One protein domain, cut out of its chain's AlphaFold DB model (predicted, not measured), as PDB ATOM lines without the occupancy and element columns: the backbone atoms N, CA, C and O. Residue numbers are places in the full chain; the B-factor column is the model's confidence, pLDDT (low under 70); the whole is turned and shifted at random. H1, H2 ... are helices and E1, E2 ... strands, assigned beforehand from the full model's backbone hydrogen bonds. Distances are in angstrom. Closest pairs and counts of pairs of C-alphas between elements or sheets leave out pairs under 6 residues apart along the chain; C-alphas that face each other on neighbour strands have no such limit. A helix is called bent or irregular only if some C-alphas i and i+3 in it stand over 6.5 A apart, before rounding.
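What this domain is: This is residues 3 to 91 of the 101 residues of an uncharacterized protein of Clostridiaceae bacterium (UniProt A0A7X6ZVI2). This is an open, elongated frame with few contacts between its helices: the short helices H2, H3 and H4 gather at one end, the long helix H5 forms the other, and two drawn-out stretches, residues 11 to 18 and 63 to 71, run between these ends. The short strand E1 lies between them, coming near H2 at Lys 10 and the last turn of H5 at Phe 8, while H1 sits by itself along one edge and residues 41 to 47 stick out. The printed part has 89 residues with one named strand and five named helices, in the order E1, H1, H2, H3, H4, H5; its class is mostly helix. It is only just compact, close to loose, with a radius of gyration of the C-alphas of 14.1 A, and it spans 43 by 26 by 21 A.

How they stand to each other: Begin at E1, residues 7 to 10, which pairs with no named strand. Go on to H1, residues 19 to 23, which is apart from E1 and touches no helix. Next comes H2, residues 35 to 41; its closest C-alpha to E1 is that of Leu 35, 6.9 A from that of Lys 10. H3, residues 43 to 48, is close to H2 but not clearly touching, with the closest C-alphas, those of Leu 39 and Met 45, 6.5 A apart and the lines about perpendicular at 79 degrees. Look then at H4, residues 55 to 62, which touches H2: the closest C-alphas, those of Ala 36 and Ile 55, are 6.2 A apart, and the lines are only just about perpendicular at 73 degrees. Last is H5, residues 72 to 90, which touches no helix; its closest C-alpha to E1 is that of Tyr 90, 6.3 A from that of Phe 8. In H1, H2 and H4 every O i to N i+4 pair is within hydrogen-bond range; in H5 12 of 15 are, and in H3 0 of 2, beside 2 of 3 O i to N i+3 pairs.

Where its parts are: Find C-alpha 7 at (142.416, 102.494, 160.160), where E1 begins; it is 9.4 A long. H1 measures 6.1 A, H2 10.0 A, H3 10.1 A and H4 10.3 A from first to last C-alpha. H3 is irregular, with C-alphas 44 and 47 7.6 A apart. Find C-alpha 72 at (127.845, 107.561, 136.031); from there H5 runs 23.9 A to C-alpha 90 at (134.777, 101.695, 158.115). H5 is irregular too, with C-alphas 73 and 76 9.0 A apart, and it has a kink of 55 degrees near residue 79.

The domain as a whole: The two C-alphas farthest apart, those of Asp 47 and Asp 73, are 44.5 A apart. Residues 41 to 47, of which 43 to 47 belong to H3, stand free. The printed part has no cut; the link from H1 to H2, 11 residues, is long, and that from H2 to H3 is tight. The mean pLDDT of the printed part is 89.6, that of H1 is 77, and no printed residue is under 70.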
ATOM      1  N   GLY A   3     143.380 104.840 153.795       94.75
ATOM      2  CA  GLY A   3     143.665 104.138 155.046       94.75
ATOM      3  C   GLY A   3     145.145 104.189 155.414       94.75
ATOM      4  O   GLY A   3     145.991 104.364 154.537       94.75
ATOM      5  N   LEU A   4     145.434 104.034 156.701       93.94
ATOM      6  CA  LEU A   4     146.769 104.019 157.290       93.94
ATOM      7  C   LEU A   4     146.818 102.906 158.337       93.94
ATOM      8  O   LEU A   4     146.051 102.928 159.295       93.94
ATOM      9  N   GLY A   5     147.698 101.924 158.134       92.38
ATOM     10  CA  GLY A   5     147.644 100.685 158.910       92.38
ATOM     11  C   GLY A   5     146.263 100.032 158.785       92.38
ATOM     12  O   GLY A   5     145.774  99.828 157.669       92.38
ATOM     13  N   ASP A   6     145.636  99.765 159.928       91.75
ATOM     14  CA  ASP A   6     144.314  99.137 160.016       91.75
ATOM     15  C   ASP A   6     143.149 100.144 160.034       91.75
ATOM     16  O   ASP A   6     141.986  99.745 159.974       91.75
ATOM     17  N   GLU A   7     143.435 101.449 160.065       91.44
ATOM     18  CA  GLU A   7     142.416 102.494 160.160       91.44
ATOM     19  C   GLU A   7     142.097 103.127 158.804       91.44
ATOM     20  O   GLU A   7     142.961 103.317 157.939       91.44
ATOM     21  N   PHE A   8     140.840 103.534 158.630       93.75
ATOM     22  CA  PHE A   8     140.453 104.430 157.550       93.75
ATOM     23  C   PHE A   8     140.529 105.873 158.032       93.75
ATOM     24  O   PHE A   8     139.931 106.260 159.028       93.75
ATOM     25  N   LEU A   9     141.260 106.700 157.293       92.19
ATOM     26  CA  LEU A   9     141.410 108.112 157.620       92.19
ATOM     27  C   LEU A   9     140.284 108.925 157.002       92.19
ATOM     28  O   LEU A   9     139.675 109.751 157.667       92.19
ATOM     29  N   LYS A  10     140.008 108.700 155.715       91.19
ATOM     30  CA  LYS A  10     139.046 109.501 154.963       91.19
ATOM     31  C   LYS A  10     138.300 108.680 153.924       91.19
ATOM     32  O   LYS A  10     138.904 107.961 153.119       91.19
ATOM     33  N   ILE A  11     136.993 108.893 153.871       92.12
ATOM     34  CA  ILE A  11     136.133 108.485 152.764       92.12
ATOM     35  C   ILE A  11     135.630 109.770 152.087       92.12
ATOM     36  O   ILE A  11     135.920 110.880 152.524       92.12
ATOM     37  N   GLY A  12     135.115 109.657 150.879       89.12
ATOM     38  CA  GLY A  12     134.722 110.824 150.112       89.12
ATOM     39  C   GLY A  12     134.337 110.428 148.708       89.12
ATOM     40  O   GLY A  12     134.878 109.464 148.153       89.12
ATOM     41  N   THR A  13     133.440 111.208 148.130       88.69
ATOM     42  CA  THR A  13     132.947 111.012 146.774       88.69
ATOM     43  C   THR A  13     133.452 112.084 145.814       88.69
ATOM     44  O   THR A  13     133.816 113.202 146.186       88.69
ATOM     45  N   ALA A  14     133.502 111.721 144.535       89.44
ATOM     46  CA  ALA A  14     133.759 112.640 143.441       89.44
ATOM     47  C   ALA A  14     132.843 112.263 142.278       89.44
ATOM     48  O   ALA A  14     132.745 111.094 141.909       89.44
ATOM     49  N   ASN A  15     132.173 113.253 141.697       84.31
ATOM     50  CA  ASN A  15     131.430 113.060 140.457       84.31
ATOM     51  C   ASN A  15     132.321 113.384 139.243       84.31
ATOM     52  O   ASN A  15     133.419 113.925 139.375       84.31
ATOM     53  N   GLN A  16     131.810 113.114 138.043       79.88
ATOM     54  CA  GLN A  16     132.470 113.394 136.758       79.88
ATOM     55  C   GLN A  16     132.899 114.861 136.537       79.88
ATOM     56  O   GLN A  16     133.746 115.138 135.693       79.88
ATOM     57  N   ARG A  17     132.339 115.819 137.288       80.50
ATOM     58  CA  ARG A  17     132.709 117.246 137.250       80.50
ATOM     59  C   ARG A  17     133.751 117.617 138.314       80.50
ATOM     60  O   ARG A  17     134.300 118.714 138.274       80.50
ATOM     61  N   SER A  18     134.057 116.713 139.243       78.62
ATOM     62  CA  SER A  18     134.897 116.948 140.424       78.62
ATOM     63  C   SER A  18     136.262 116.254 140.320       78.62
ATOM     64  O   SER A  18     136.750 115.664 141.282       78.62
ATOM     65  N   ASN A  19     136.919 116.363 139.159       75.81
ATOM     66  CA  ASN A  19     138.224 115.735 138.897       75.81
ATOM     67  C   ASN A  19     139.287 116.090 139.947       75.81
ATOM     68  O   ASN A  19     140.036 115.225 140.392       75.81
ATOM     69  N   ALA A  20     139.350 117.348 140.387       74.50
ATOM     70  CA  ALA A  20     140.322 117.766 141.395       74.50
ATOM     71  C   ALA A  20     140.126 117.031 142.734       74.50
ATOM     72  O   ALA A  20     141.110 116.669 143.382       74.50
ATOM     73  N   SER A  21     138.872 116.773 143.121       74.62
ATOM     74  CA  SER A  21     138.535 116.012 144.325       74.62
ATOM     75  C   SER A  21     138.973 114.559 144.202       74.62
ATOM     76  O   SER A  21     139.455 114.013 145.176       74.62
ATOM     77  N   PHE A  22     138.931 113.965 143.007       78.94
ATOM     78  CA  PHE A  22     139.455 112.616 142.786       78.94
ATOM     79  C   PHE A  22     140.995 112.560 142.736       78.94
ATOM     80  O   PHE A  22     141.612 111.655 143.298       78.94
ATOM     81  N   PHE A  23     141.656 113.507 142.066       82.00
ATOM     82  CA  PHE A  23     143.084 113.371 141.753       82.00
ATOM     83  C   PHE A  23     144.034 114.031 142.752       82.00
ATOM     84  O   PHE A  23     145.083 113.458 143.046       82.00
ATOM     85  N   SER A  24     143.732 115.238 143.240       83.31
ATOM     86  CA  SER A  24     144.782 116.107 143.795       83.31
ATOM     87  C   SER A  24     144.432 116.821 145.097       83.31
ATOM     88  O   SER A  24     145.338 117.055 145.900       83.31
ATOM     89  N   GLN A  25     143.161 117.139 145.355       86.00
ATOM     90  CA  GLN A  25     142.775 117.969 146.503       86.00
ATOM     91  C   GLN A  25     143.171 117.352 147.846       86.00
ATOM     92  O   GLN A  25     143.600 118.078 148.737       86.00
ATOM     93  N   HIS A  26     143.101 116.026 147.987       88.62
ATOM     94  CA  HIS A  26     143.430 115.337 149.238       88.62
ATOM     95  C   HIS A  26     144.872 115.563 149.714       88.62
ATOM     96  O   HIS A  26     145.122 115.542 150.917       88.62
ATOM     97  N   TYR A  27     145.793 115.816 148.784       91.88
ATOM     98  CA  TYR A  27     147.213 116.027 149.066       91.88
ATOM     99  C   TYR A  27     147.576 117.495 149.310       91.88
ATOM    100  O   TYR A  27     148.709 117.788 149.680       91.88
ATOM    101  N   GLY A  28     146.663 118.422 149.020       90.25
ATOM    102  CA  GLY A  28     146.927 119.855 149.072       90.25
ATOM    103  C   GLY A  28     146.372 120.518 150.327       90.25
ATOM    104  O   GLY A  28     145.524 119.972 151.028       90.25
ATOM    105  N   LEU A  29     146.790 121.760 150.558       89.94
ATOM    106  CA  LEU A  29     146.256 122.627 151.619       89.94
ATOM    107  C   LEU A  29     145.222 123.636 151.075       89.94
ATOM    108  O   LEU A  29     144.778 124.542 151.778       89.94
ATOM    109  N   ASN A  30     144.802 123.455 149.822       85.31
ATOM    110  CA  ASN A  30     144.038 124.439 149.048       85.31
ATOM    111  C   ASN A  30     142.515 124.338 149.240       85.31
ATOM    112  O   ASN A  30     141.778 125.152 148.697       85.31
ATOM    113  N   ALA A  31     142.030 123.343 149.986       81.31
ATOM    114  CA  ALA A  31     140.613 123.179 150.312       81.31
ATOM    115  C   ALA A  31     140.432 122.995 151.830       81.31
ATOM    116  O   ALA A  31     141.404 122.659 152.507       81.31
ATOM    117  N   PRO A  32     139.245 123.259 152.404       74.44
ATOM    118  CA  PRO A  32     139.047 123.246 153.857       74.44
ATOM    119  C   PRO A  32     139.273 121.868 154.494       74.44
ATOM    120  O   PRO A  32     139.979 121.776 155.490       74.44
ATOM    121  N   SER A  33     138.751 120.808 153.870       77.62
ATOM    122  CA  SER A  33     138.701 119.457 154.449       77.62
ATOM    123  C   SER A  33     139.539 118.462 153.644       77.62
ATOM    124  O   SER A  33     139.022 117.509 153.054       77.62
ATOM    125  N   THR A  34     140.846 118.713 153.561       89.88
ATOM    126  CA  THR A  34     141.793 117.802 152.902       89.88
ATOM    127  C   THR A  34     142.431 116.856 153.910       89.88
ATOM    128  O   THR A  34     142.603 117.201 155.079       89.88
ATOM    129  N   LEU A  35     142.818 115.665 153.447       91.75
ATOM    130  CA  LEU A  35     143.556 114.708 154.272       91.75
ATOM    131  C   LEU A  35     144.871 115.326 154.771       91.75
ATOM    132  O   LEU A  35     145.195 115.204 155.944       91.75
ATOM    133  N   ALA A  36     145.575 116.063 153.905       93.50
ATOM    134  CA  ALA A  36     146.798 116.775 154.265       93.50
ATOM    135  C   ALA A  36     146.616 117.747 155.443       93.50
ATOM    136  O   ALA A  36     147.426 117.733 156.365       93.50
ATOM    137  N   LYS A  37     145.550 118.561 155.452       91.38
ATOM    138  CA  LYS A  37     145.280 119.480 156.572       91.38
ATOM    139  C   LYS A  37     145.019 118.744 157.874       91.38
ATOM    140  O   LYS A  37     145.556 119.142 158.898       91.38
ATOM    141  N   TYR A  38     144.217 117.684 157.815       89.31
ATOM    142  CA  TYR A  38     143.904 116.883 158.990       89.31
ATOM    143  C   TYR A  38     145.160 116.265 159.600       89.31
ATOM    144  O   TYR A  38     145.405 116.452 160.786       89.31
ATOM    145  N   LEU A  39     145.989 115.617 158.778       91.88
ATOM    146  CA  LEU A  39     147.219 114.970 159.231       91.88
ATOM    147  C   LEU A  39     148.213 115.951 159.863       91.88
ATOM    148  O   LEU A  39     148.863 115.603 160.838       91.88
ATOM    149  N   LEU A  40     148.298 117.180 159.346       91.69
ATOM    150  CA  LEU A  40     149.133 118.232 159.937       91.69
ATOM    151  C   LEU A  40     148.592 118.763 161.272       91.69
ATOM    152  O   LEU A  40     149.353 119.328 162.051       91.69
ATOM    153  N   SER A  41     147.287 118.633 161.519       88.50
ATOM    154  CA  SER A  41     146.640 119.092 162.755       88.50
ATOM    155  C   SER A  41     146.428 117.991 163.801       88.50
ATOM    156  O   SER A  41     146.088 118.303 164.940       88.50
ATOM    157  N   ASP A  42     146.589 116.720 163.426       86.44
ATOM    158  CA  ASP A  42     146.357 115.570 164.301       86.44
ATOM    159  C   ASP A  42     147.554 115.368 165.243       86.44
ATOM    160  O   ASP A  42     148.655 115.023 164.812       86.44
ATOM    161  N   SER A  43     147.342 115.556 166.548       81.19
ATOM    162  CA  SER A  43     148.387 115.373 167.563       81.19
ATOM    163  C   SER A  43     148.914 113.937 167.613       81.19
ATOM    164  O   SER A  43     150.077 113.734 167.970       81.19
ATOM    165  N   GLY A  44     148.110 112.953 167.188       82.62
ATOM    166  CA  GLY A  44     148.529 111.557 167.063       82.62
ATOM    167  C   GLY A  44     149.563 111.314 165.960       82.62
ATOM    168  O   GLY A  44     150.167 110.249 165.923       82.62
ATOM    169  N   MET A  45     149.797 112.297 165.085       83.44
ATOM    170  CA  MET A  45     150.767 112.219 163.987       83.44
ATOM    171  C   MET A  45     152.076 112.964 164.279       83.44
ATOM    172  O   MET A  45     152.942 113.041 163.408       83.44
ATOM    173  N   SER A  46     152.250 113.487 165.496       76.25
ATOM    174  CA  SER A  46     153.436 114.263 165.891       76.25
ATOM    175  C   SER A  46     154.761 113.505 165.698       76.25
ATOM    176  O   SER A  46     155.735 114.097 165.237       76.25
ATOM    177  N   ASP A  47     154.777 112.189 165.920       79.25
ATOM    178  CA  ASP A  47     155.969 111.345 165.740       79.25
ATOM    179  C   ASP A  47     156.292 111.014 164.270       79.25
ATOM    180  O   ASP A  47     157.351 110.470 163.960       79.25
ATOM    181  N   SER A  48     155.401 111.349 163.331       82.88
ATOM    182  CA  SER A  48     155.552 110.992 161.913       82.88
ATOM    183  C   SER A  48     156.426 111.968 161.111       82.88
ATOM    184  O   SER A  48     156.609 111.765 159.909       82.88
ATOM    185  N   ASN A  49     156.961 113.018 161.751       87.81
ATOM    186  CA  ASN A  49     157.792 114.068 161.136       87.81
ATOM    187  C   ASN A  49     157.171 114.655 159.848       87.81
ATOM    188  O   ASN A  49     157.825 114.813 158.811       87.81
ATOM    189  N   ILE A  50     155.863 114.913 159.903       92.31
ATOM    190  CA  ILE A  50     155.081 115.431 158.784       92.31
ATOM    191  C   ILE A  50     155.041 116.955 158.861       92.31
ATOM    192  O   ILE A  50     154.684 117.532 159.884       92.31
ATOM    193  N   GLU A  51     155.333 117.610 157.747       94.00
ATOM    194  CA  GLU A  51     155.315 119.061 157.606       94.00
ATOM    195  C   GLU A  51     154.661 119.468 156.276       94.00
ATOM    196  O   GLU A  51     154.549 118.650 155.353       94.00
ATOM    197  N   PRO A  52     154.227 120.734 156.114       93.94
ATOM    198  CA  PRO A  52     153.597 121.193 154.876       93.94
ATOM    199  C   PRO A  52     154.423 120.920 153.612       93.94
ATOM    200  O   PRO A  52     153.851 120.732 152.539       93.94
ATOM    201  N   ALA A  53     155.753 120.882 153.734       95.00
ATOM    202  CA  ALA A  53     156.660 120.624 152.624       95.00
ATOM    203  C   ALA A  53     156.667 119.154 152.165       95.00
ATOM    204  O   ALA A  53     156.844 118.903 150.975       95.00
ATOM    205  N   ASN A  54     156.441 118.189 153.068       94.88
ATOM    206  CA  ASN A  54     156.586 116.755 152.780       94.88
ATOM    207  C   ASN A  54     155.260 115.963 152.806       94.88
ATOM    208  O   ASN A  54     155.208 114.836 152.310       94.88
ATOM    209  N   ILE A  55     154.171 116.555 153.314       94.75
ATOM    210  CA  ILE A  55     152.881 115.886 153.552       94.75
ATOM    211  C   ILE A  55     152.341 115.134 152.331       94.75
ATOM    212  O   ILE A  55     151.800 114.036 152.451       94.75
ATOM    213  N   LYS A  56     152.494 115.698 151.131       94.75
ATOM    214  CA  LYS A  56     152.006 115.079 149.893       94.75
ATOM    215  C   LYS A  56     152.688 113.741 149.624       94.75
ATOM    216  O   LYS A  56     152.006 112.771 149.290       94.75
ATOM    217  N   ASP A  57     154.009 113.705 149.731       95.38
ATOM    218  CA  ASP A  57     154.790 112.500 149.457       95.38
ATOM    219  C   ASP A  57     154.672 111.505 150.609       95.38
ATOM    220  O   ASP A  57     154.590 110.297 150.374       95.38
ATOM    221  N   TRP A  58     154.517 112.012 151.834       95.56
ATOM    222  CA  TRP A  58     154.190 111.195 152.992       95.56
ATOM    223  C   TRP A  58     152.867 110.440 152.801       95.56
ATOM    224  O   TRP A  58     152.852 109.217 152.931       95.56
ATOM    225  N   ILE A  59     151.776 111.116 152.403       95.25
ATOM    226  CA  ILE A  59     150.473 110.460 152.167       95.25
ATOM    227  C   ILE A  59     150.605 109.367 151.106       95.25
ATOM    228  O   ILE A  59     150.070 108.279 151.277       95.25
ATOM    229  N   LYS A  60     151.310 109.637 150.004       94.88
ATOM    230  CA  LYS A  60     151.483 108.650 148.927       94.88
ATOM    231  C   LYS A  60     152.272 107.418 149.361       94.88
ATOM    232  O   LYS A  60     152.027 106.342 148.830       94.88
ATOM    233  N   SER A  61     153.231 107.597 150.264       95.62
ATOM    234  CA  SER A  61     154.136 106.529 150.695       95.62
ATOM    235  C   SER A  61     153.551 105.689 151.829       95.62
ATOM    236  O   SER A  61     153.856 104.506 151.923       95.62
ATOM    237  N   ASN A  62     152.712 106.291 152.677       95.44
ATOM    238  CA  ASN A  62     152.231 105.660 153.907       95.44
ATOM    239  C   ASN A  62     150.748 105.276 153.859       95.44
ATOM    240  O   ASN A  62     150.340 104.330 154.528       95.44
ATOM    241  N   CYS A  63     149.927 105.978 153.072       95.62
ATOM    242  CA  CYS A  63     148.501 105.685 153.004       95.62
ATOM    243  C   CYS A  63     148.176 104.731 151.853       95.62
ATOM    244  O   CYS A  63     148.573 104.929 150.704       95.62
ATOM    245  N   ARG A  64     147.316 103.753 152.136       95.44
ATOM    246  CA  ARG A  64     146.638 102.967 151.106       95.44
ATOM    247  C   ARG A  64     145.487 103.781 150.523       95.44
ATOM    248  O   ARG A  64     144.592 104.205 151.255       95.44
ATOM    249  N   ARG A  65     145.463 103.930 149.196       94.69
ATOM    250  CA  ARG A  65     144.327 104.499 148.460       94.69
ATOM    251  C   ARG A  65     143.469 103.387 147.859       94.69
ATOM    252  O   ARG A  65     143.993 102.471 147.235       94.69
ATOM    253  N   ILE A  66     142.154 103.490 148.038       93.75
ATOM    254  CA  ILE A  66     141.163 102.603 147.415       93.75
ATOM    255  C   ILE A  66     140.191 103.469 146.618       93.75
ATOM    256  O   ILE A  66     139.553 104.362 147.187       93.75
ATOM    257  N   ASP A  67     140.089 103.197 145.319       93.00
ATOM    258  CA  ASP A  67     139.150 103.846 144.411       93.00
ATOM    259  C   ASP A  67     138.036 102.862 144.039       93.00
ATOM    260  O   ASP A  67     138.300 101.739 143.613       93.00
ATOM    261  N   ILE A  68     136.786 103.291 144.209       91.69
ATOM    262  CA  ILE A  68     135.594 102.538 143.812       91.69
ATOM    263  C   ILE A  68     134.985 103.286 142.634       91.69
ATOM    264  O   ILE A  68     134.563 104.434 142.774       91.69
ATOM    265  N   ILE A  69     134.975 102.646 141.468       91.75
ATOM    266  CA  ILE A  69     134.467 103.235 140.229       91.75
ATOM    267  C   ILE A  69     133.066 102.682 139.984       91.75
ATOM    268  O   ILE A  69     132.873 101.470 139.935       91.75
ATOM    269  N   ILE A  70     132.099 103.581 139.820       90.06
ATOM    270  CA  ILE A  70     130.706 103.247 139.520       90.06
ATOM    271  C   ILE A  70     130.288 103.858 138.185       90.06
ATOM    272  O   ILE A  70     130.847 104.869 137.759       90.06
ATOM    273  N   ASN A  71     129.300 103.252 137.524       91.69
ATOM    274  CA  ASN A  71     128.734 103.823 136.304       91.69
ATOM    275  C   ASN A  71     128.052 105.168 136.628       91.69
ATOM    276  O   ASN A  71     127.216 105.241 137.529       91.69
ATOM    277  N   ALA A  72     128.402 106.219 135.881       88.88
ATOM    278  CA  ALA A  72     127.845 107.561 136.031       88.88
ATOM    279  C   ALA A  72     126.316 107.610 135.837       88.88
ATOM    280  O   ALA A  72     125.659 108.456 136.447       88.88
ATOM    281  N   ASP A  73     125.748 106.682 135.061       92.44
ATOM    282  CA  ASP A  73     124.304 106.592 134.806       92.44
ATOM    283  C   ASP A  73     123.491 106.225 136.059       92.44
ATOM    284  O   ASP A  73     122.286 106.463 136.109       92.44
ATOM    285  N   LEU A  74     124.135 105.686 137.103       92.38
ATOM    286  CA  LEU A  74     123.486 105.346 138.377       92.38
ATOM    287  C   LEU A  74     123.122 106.581 139.222       92.38
ATOM    288  O   LEU A  74     122.377 106.463 140.199       92.38
ATOM    289  N   GLY A  75     123.633 107.759 138.856       89.62
ATOM    290  CA  GLY A  75     123.264 109.038 139.459       89.62
ATOM    291  C   GLY A  75     123.788 109.274 140.882       89.62
ATOM    292  O   GLY A  75     124.493 108.459 141.478       89.62
ATOM    293  N   VAL A  76     123.442 110.447 141.427       89.31
ATOM    294  CA  VAL A  76     123.970 110.954 142.710       89.31
ATOM    295  C   VAL A  76     123.505 110.142 143.920       89.31
ATOM    296  O   VAL A  76     124.302 109.890 144.813       89.31
ATOM    297  N   PHE A  77     122.267 109.642 143.922       92.12
ATOM    298  CA  PHE A  77     121.743 108.870 145.052       92.12
ATOM    299  C   PHE A  77     122.496 107.556 145.271       92.12
ATOM    300  O   PHE A  77     122.738 107.161 146.407       92.12
ATOM    301  N   THR A  78     122.915 106.888 144.191       93.88
ATOM    302  CA  THR A  78     123.740 105.679 144.300       93.88
ATOM    303  C   THR A  78     125.117 106.004 144.878       93.88
ATOM    304  O   THR A  78     125.624 105.260 145.714       93.88
ATOM    305  N   LEU A  79     125.711 107.126 144.461       92.31
ATOM    306  CA  LEU A  79     126.997 107.598 144.974       92.31
ATOM    307  C   LEU A  79     126.926 107.897 146.481       92.31
ATOM    308  O   LEU A  79     127.775 107.418 147.230       92.31
ATOM    309  N   GLU A  80     125.892 108.617 146.920       92.06
ATOM    310  CA  GLU A  80     125.644 108.945 148.333       92.06
ATOM    311  C   GLU A  80     125.349 107.697 149.177       92.06
ATOM    312  O   GLU A  80     125.864 107.565 150.287       92.06
ATOM    313  N   LEU A  81     124.570 106.744 148.650       95.50
ATOM    314  CA  LEU A  81     124.297 105.477 149.332       95.50
ATOM    315  C   LEU A  81     125.583 104.679 149.564       95.50
ATOM    316  O   LEU A  81     125.816 104.184 150.666       95.50
ATOM    317  N   ILE A  82     126.423 104.550 148.533       94.94
ATOM    318  CA  ILE A  82     127.702 103.842 148.643       94.94
ATOM    319  C   ILE A  82     128.605 104.548 149.654       94.94
ATOM    320  O   ILE A  82     129.188 103.876 150.500       94.94
ATOM    321  N   GLU A  83     128.698 105.876 149.611       92.81
ATOM    322  CA  GLU A  83     129.446 106.650 150.606       92.81
ATOM    323  C   GLU A  83     128.944 106.368 152.024       92.81
ATOM    324  O   GLU A  83     129.732 105.956 152.871       92.81
ATOM    325  N   GLY A  84     127.633 106.457 152.259       94.06
ATOM    326  CA  GLY A  84     127.027 106.170 153.560       94.06
ATOM    327  C   GLY A  84     127.324 104.755 154.069       94.06
ATOM    328  O   GLY A  84     127.711 104.587 155.225       94.06
ATOM    329  N   VAL A  85     127.226 103.736 153.209       95.69
ATOM    330  CA  VAL A  85     127.566 102.344 153.567       95.69
ATOM    331  C   VAL A  85     129.043 102.207 153.931       95.69
ATOM    332  O   VAL A  85     129.383 101.522 154.896       95.69
ATOM    333  N   MET A  86     129.933 102.860 153.183       94.88
ATOM    334  CA  MET A  86     131.371 102.818 153.451       94.88
ATOM    335  C   MET A  86     131.709 103.542 154.757       94.88
ATOM    336  O   MET A  86     132.527 103.045 155.527       94.88
ATOM    337  N   HIS A  87     131.054 104.666 155.049       93.00
ATOM    338  CA  HIS A  87     131.204 105.354 156.331       93.00
ATOM    339  C   HIS A  87     130.726 104.483 157.489       93.00
ATOM    340  O   HIS A  87     131.460 104.325 158.457       93.00
ATOM    341  N   TYR A  88     129.549 103.866 157.368       93.38
ATOM    342  CA  TYR A  88     129.023 102.953 158.384       93.38
ATOM    343  C   TYR A  88     129.951 101.757 158.627       93.38
ATOM    344  O   TYR A  88     130.143 101.330 159.760       93.38
ATOM    345  N   LYS A  89     130.533 101.195 157.562       94.69
ATOM    346  CA  LYS A  89     131.376 100.001 157.668       94.69
ATOM    347  C   LYS A  89     132.766 100.283 158.242       94.69
ATOM    348  O   LYS A  89     133.319  99.404 158.901       94.69
ATOM    349  N   TYR A  90     133.352 101.427 157.898       93.31
ATOM    350  CA  TYR A  90     134.777 101.695 158.115       93.31
ATOM    351  C   TYR A  90     135.066 102.853 159.068       93.31
ATOM    352  O   TYR A  90     136.237 103.056 159.375       93.31
ATOM    353  N   GLU A  91     134.042 103.601 159.488       91.94
ATOM    354  CA  GLU A  91     134.107 104.639 160.527       91.94
ATOM    355  C   GLU A  91     135.358 105.533 160.414       91.94
ATOM    356  O   GLU A  91     136.189 105.582 161.323       91.94
TER     357      GLU A  91